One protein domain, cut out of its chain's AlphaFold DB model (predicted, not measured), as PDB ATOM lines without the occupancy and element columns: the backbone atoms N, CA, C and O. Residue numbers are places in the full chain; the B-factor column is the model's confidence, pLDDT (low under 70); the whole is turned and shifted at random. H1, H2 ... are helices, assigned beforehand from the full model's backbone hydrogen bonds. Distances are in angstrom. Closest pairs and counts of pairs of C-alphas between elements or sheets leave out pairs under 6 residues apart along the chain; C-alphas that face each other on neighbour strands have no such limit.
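AT A GLANCE: This is residues 97 to 138 of the 138 residues of an uncharacterized protein of Apostasia shenzhenica (UniProt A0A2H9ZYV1). One long helix, H2, makes nearly the whole length, and a short helix, H1, meets it at one end, making a corner like an L. Residues 114 to 138 stand free, so that H2 reaches out as a long bare arm. The printed part has 42 residues with two named helices, H1 then H2, and no named strand: all helix. It is extended, with a radius of gyration of the C-alphas of 15.9 A, and spans 51 by 19 by 6 A.

IN THESE COORDINATES: Find C-alpha 97 at (0.025, 26.304, 7.388); from there H1, residues 97 to 104, runs to Ala 104. Next find C-alpha 107 at (-2.000, 29.131, -9.557), where H2, residues 107 to 135, begins; it runs 41.8 A to C-alpha 135 at (-38.844, 19.066, 7.474).

HOW THE PARTS SIT: Look at Thr 103 and Ile 110, whose C-alphas, 5.1 A apart, are the closest of H1 and H2. The helices touch only at the corner by their tight link, H2 with residues 109 to 113 alone. They stand at a steep tilt of 65 degrees, opposite ways. In H2 every O i to N i+4 pair is within hydrogen-bond range; in H1, 3 of 4 are.

THE WHOLE: The C-alphas farthest apart are those of Ile 105 and Leu 138, at 50.6 A. The printed part has no cut and no long link. Look for pLDDT under 70 at residues 97 to 105 and 136 to 138.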
ATOM      1  N   LYS A  97      -1.352  26.331   7.925       65.12
ATOM      2  CA  LYS A  97       0.025  26.304   7.388       65.12
ATOM      3  C   LYS A  97       0.270  25.186   6.364       65.12
ATOM      4  O   LYS A  97       1.175  25.291   5.533       65.12
ATOM      5  N   ARG A  98      -0.513  24.101   6.410       62.97
ATOM      6  CA  ARG A  98      -0.434  22.982   5.453       62.97
ATOM      7  C   ARG A  98      -1.253  23.257   4.194       62.97
ATOM      8  O   ARG A  98      -0.757  23.026   3.094       62.97
ATOM      9  N   PHE A  99      -2.451  23.826   4.337       64.25
ATOM     10  CA  PHE A  99      -3.273  24.245   3.194       64.25
ATOM     11  C   PHE A  99      -2.672  25.433   2.439       64.25
ATOM     12  O   PHE A  99      -2.759  25.476   1.213       64.25
ATOM     13  N   GLN A 100      -1.981  26.339   3.138       64.75
ATOM     14  CA  GLN A 100      -1.208  27.408   2.505       64.75
ATOM     15  C   GLN A 100      -0.083  26.853   1.632       64.75
ATOM     16  O   GLN A 100       0.087  27.319   0.519       64.75
ATOM     17  N   ARG A 101       0.630  25.799   2.051       65.50
ATOM     18  CA  ARG A 101       1.611  25.139   1.169       65.50
ATOM     19  C   ARG A 101       0.958  24.487  -0.053       65.50
ATOM     20  O   ARG A 101       1.504  24.572  -1.143       65.50
ATOM     21  N   LEU A 102      -0.217  23.876   0.097       61.31
ATOM     22  CA  LEU A 102      -0.928  23.247  -1.027       61.31
ATOM     23  C   LEU A 102      -1.443  24.270  -2.054       61.31
ATOM     24  O   LEU A 102      -1.482  23.971  -3.249       61.31
ATOM     25  N   THR A 103      -1.793  25.474  -1.601       62.66
ATOM     26  CA  THR A 103      -2.271  26.577  -2.448       62.66
ATOM     27  C   THR A 103      -1.134  27.463  -2.970       62.66
ATOM     28  O   THR A 103      -1.187  27.900  -4.112       62.66
ATOM     29  N   ALA A 104      -0.043  27.647  -2.225       68.62
ATOM     30  CA  ALA A 104       1.053  28.551  -2.590       68.62
ATOM     31  C   ALA A 104       1.945  28.062  -3.746       68.62
ATOM     32  O   ALA A 104       2.745  28.833  -4.263       68.62
ATOM     33  N   ILE A 105       1.842  26.794  -4.161       69.00
ATOM     34  CA  ILE A 105       2.841  26.189  -5.061       69.00
ATOM     35  C   ILE A 105       2.447  26.276  -6.547       69.00
ATOM     36  O   ILE A 105       3.314  26.146  -7.403       69.00
ATOM     37  N   HIS A 106       1.178  26.523  -6.904       81.56
ATOM     38  CA  HIS A 106       0.801  26.751  -8.308       81.56
ATOM     39  C   HIS A 106      -0.568  27.437  -8.453       81.56
ATOM     40  O   HIS A 106      -1.546  26.923  -7.903       81.56
ATOM     41  N   PRO A 107      -0.710  28.471  -9.310       83.38
ATOM     42  CA  PRO A 107      -2.000  29.131  -9.557       83.38
ATOM     43  C   PRO A 107      -3.083  28.156 -10.052       83.38
ATOM     44  O   PRO A 107      -4.249  28.272  -9.688       83.38
ATOM     45  N   ARG A 108      -2.686  27.115 -10.799       83.06
ATOM     46  CA  ARG A 108      -3.588  26.043 -11.253       83.06
ATOM     47  C   ARG A 108      -4.178  25.220 -10.100       83.06
ATOM     48  O   ARG A 108      -5.324  24.793 -10.184       83.06
ATOM     49  N   LYS A 109      -3.417  25.006  -9.021       84.88
ATOM     50  CA  LYS A 109      -3.869  24.237  -7.848       84.88
ATOM     51  C   LYS A 109      -4.841  25.041  -6.989       84.88
ATOM     52  O   LYS A 109      -5.776  24.464  -6.445       84.88
ATOM     53  N   ILE A 110      -4.654  26.360  -6.915       87.81
ATOM     54  CA  ILE A 110      -5.588  27.272  -6.238       87.81
ATOM     55  C   ILE A 110      -6.946  27.235  -6.938       87.81
ATOM     56  O   ILE A 110      -7.968  27.056  -6.281       87.81
ATOM     57  N   LEU A 111      -6.956  27.330  -8.272       90.75
ATOM     58  CA  LEU A 111      -8.190  27.247  -9.053       90.75
ATOM     59  C   LEU A 111      -8.888  25.893  -8.875       90.75
ATOM     60  O   LEU A 111     -10.098  25.851  -8.672       90.75
ATOM     61  N   LEU A 112      -8.123  24.794  -8.890       88.81
ATOM     62  CA  LEU A 112      -8.663  23.457  -8.640       88.81
ATOM     63  C   LEU A 112      -9.302  23.360  -7.248       88.81
ATOM     64  O   LEU A 112     -10.406  22.843  -7.120       88.81
ATOM     65  N   PHE A 113      -8.651  23.906  -6.219       90.19
ATOM     66  CA  PHE A 113      -9.200  23.938  -4.865       90.19
ATOM     67  C   PHE A 113     -10.507  24.733  -4.791       90.19
ATOM     68  O   PHE A 113     -11.472  24.261  -4.193       90.19
ATOM     69  N   PHE A 114     -10.567  25.900  -5.437       92.81
ATOM     70  CA  PHE A 114     -11.798  26.682  -5.540       92.81
ATOM     71  C   PHE A 114     -12.905  25.920  -6.264       92.81
ATOM     72  O   PHE A 114     -14.030  25.901  -5.780       92.81
ATOM     73  N   ALA A 115     -12.597  25.246  -7.372       94.88
ATOM     74  CA  ALA A 115     -13.571  24.434  -8.093       94.88
ATOM     75  C   ALA A 115     -14.114  23.292  -7.216       94.88
ATOM     76  O   ALA A 115     -15.325  23.081  -7.149       94.88
ATOM     77  N   THR A 116     -13.239  22.590  -6.489       95.56
ATOM     78  CA  THR A 116     -13.644  21.522  -5.565       95.56
ATOM     79  C   THR A 116     -14.491  22.062  -4.414       95.56
ATOM     80  O   THR A 116     -15.563  21.526  -4.148       95.56
ATOM     81  N   MET A 117     -14.054  23.138  -3.756       95.31
ATOM     82  CA  MET A 117     -14.794  23.738  -2.641       95.31
ATOM     83  C   MET A 117     -16.126  24.339  -3.087       95.31
ATOM     84  O   MET A 117     -17.123  24.179  -2.390       95.31
ATOM     85  N   SER A 118     -16.172  24.957  -4.268       95.88
ATOM     86  CA  SER A 118     -17.410  25.458  -4.864       95.88
ATOM     87  C   SER A 118     -18.385  24.319  -5.160       95.88
ATOM     88  O   SER A 118     -19.561  24.445  -4.839       95.88
ATOM     89  N   SER A 119     -17.914  23.202  -5.726       97.12
ATOM     90  CA  SER A 119     -18.751  22.028  -6.011       97.12
ATOM     91  C   SER A 119     -19.337  21.424  -4.730       97.12
ATOM     92  O   SER A 119     -20.552  21.263  -4.618       97.12
ATOM     93  N   ILE A 120     -18.487  21.186  -3.724       97.94
ATOM     94  CA  ILE A 120     -18.912  20.667  -2.415       97.94
ATOM     95  C   ILE A 120     -19.916  21.620  -1.755       97.94
ATOM     96  O   ILE A 120     -20.930  21.168  -1.227       97.94
ATOM     97  N   GLY A 121     -19.667  22.931  -1.812       97.31
ATOM     98  CA  GLY A 121     -20.578  23.951  -1.296       97.31
ATOM     99  C   GLY A 121     -21.963  23.868  -1.935       97.31
ATOM    100  O   GLY A 121     -22.962  23.834  -1.220       97.31
ATOM    101  N   THR A 122     -22.036  23.744  -3.263       97.25
ATOM    102  CA  THR A 122     -23.306  23.565  -3.983       97.25
ATOM    103  C   THR A 122     -24.028  22.296  -3.546       97.25
ATOM    104  O   THR A 122     -25.227  22.339  -3.277       97.25
ATOM    105  N   THR A 123     -23.316  21.172  -3.418       97.56
ATOM    106  CA  THR A 123     -23.908  19.930  -2.911       97.56
ATOM    107  C   THR A 123     -24.504  20.141  -1.518       97.56
ATOM    108  O   THR A 123     -25.669  19.819  -1.309       97.56
ATOM    109  N   ILE A 124     -23.760  20.753  -0.590       97.38
ATOM    110  CA  ILE A 124     -24.237  21.048   0.772       97.38
ATOM    111  C   ILE A 124     -25.488  21.938   0.745       97.38
ATOM    112  O   ILE A 124     -26.455  21.641   1.444       97.38
ATOM    113  N   LEU A 125     -25.500  22.994  -0.072       96.38
ATOM    114  CA  LEU A 125     -26.645  23.902  -0.198       96.38
ATOM    115  C   LEU A 125     -27.893  23.184  -0.714       96.38
ATOM    116  O   LEU A 125     -28.975  23.360  -0.151       96.38
ATOM    117  N   ILE A 126     -27.750  22.346  -1.742       96.81
ATOM    118  CA  ILE A 126     -28.851  21.534  -2.270       96.81
ATOM    119  C   ILE A 126     -29.365  20.598  -1.173       96.81
ATOM    120  O   ILE A 126     -30.562  20.584  -0.899       96.81
ATOM    121  N   TYR A 127     -28.476  19.877  -0.486       96.38
ATOM    122  CA  TYR A 127     -28.860  18.989   0.614       96.38
ATOM    123  C   TYR A 127     -29.601  19.722   1.726       96.38
ATOM    124  O   TYR A 127     -30.617  19.227   2.204       96.38
ATOM    125  N   PHE A 128     -29.123  20.897   2.127       95.25
ATOM    126  CA  PHE A 128     -29.744  21.686   3.182       95.25
ATOM    127  C   PHE A 128     -31.120  22.209   2.763       95.25
ATOM    128  O   PHE A 128     -32.084  22.092   3.516       95.25
ATOM    129  N   THR A 129     -31.230  22.697   1.526       93.81
ATOM    130  CA  THR A 129     -32.497  23.147   0.939       93.81
ATOM    131  C   THR A 129     -33.511  22.003   0.907       93.81
ATOM    132  O   THR A 129     -34.641  22.160   1.369       93.81
ATOM    133  N   LEU A 130     -33.098  20.817   0.451       93.62
ATOM    134  CA  LEU A 130     -33.941  19.620   0.440       93.62
ATOM    135  C   LEU A 130     -34.300  19.151   1.855       93.62
ATOM    136  O   LEU A 130     -35.434  18.740   2.091       93.62
ATOM    137  N   ALA A 131     -33.357  19.197   2.796       93.44
ATOM    138  CA  ALA A 131     -33.578  18.776   4.174       93.44
ATOM    139  C   ALA A 131     -34.591  19.680   4.889       93.44
ATOM    140  O   ALA A 131     -35.471  19.170   5.582       93.44
ATOM    141  N   ILE A 132     -34.520  21.000   4.686       92.25
ATOM    142  CA  ILE A 132     -35.508  21.948   5.218       92.25
ATOM    143  C   ILE A 132     -36.861  21.745   4.547       92.25
ATOM    144  O   ILE A 132     -37.862  21.638   5.248       92.25
ATOM    145  N   HIS A 133     -36.900  21.634   3.216       89.25
ATOM    146  CA  HIS A 133     -38.146  21.400   2.486       89.25
ATOM    147  C   HIS A 133     -38.855  20.122   2.961       89.25
ATOM    148  O   HIS A 133     -40.070  20.098   3.115       89.25
ATOM    149  N   ARG A 134     -38.097  19.060   3.257       87.44
ATOM    150  CA  ARG A 134     -38.643  17.817   3.824       87.44
ATOM    151  C   ARG A 134     -39.093  17.944   5.279       87.44
ATOM    152  O   ARG A 134     -39.920  17.149   5.707       87.44
ATOM    153  N   ARG A 135     -38.548  18.892   6.044       83.19
ATOM    154  CA  ARG A 135     -38.844  19.066   7.474       83.19
ATOM    155  C   ARG A 135     -39.952  20.089   7.747       83.19
ATOM    156  O   ARG A 135     -40.621  19.966   8.761       83.19
ATOM    157  N   GLY A 136     -40.148  21.069   6.864       69.50
ATOM    158  CA  GLY A 136     -41.199  22.092   6.959       69.50
ATOM    159  C   GLY A 136     -42.568  21.672   6.408       69.50
ATOM    160  O   GLY A 136     -43.464  22.503   6.352       69.50
ATOM    161  N   GLY A 137     -42.718  20.417   5.974       62.16
ATOM    162  CA  GLY A 137     -43.980  19.833   5.508       62.16
ATOM    163  C   GLY A 137     -44.645  18.919   6.542       62.16
ATOM    164  O   GLY A 137     -45.176  17.881   6.149       62.16
ATOM    165  N   LEU A 138     -44.543  19.256   7.832       50.12
ATOM    166  CA  LEU A 138     -45.206  18.566   8.944       50.12
ATOM    167  C   LEU A 138     -46.186  19.512   9.641       50.12
ATOM    168  O   LEU A 138     -45.775  20.669   9.887       50.12
TER     169      LEU A 138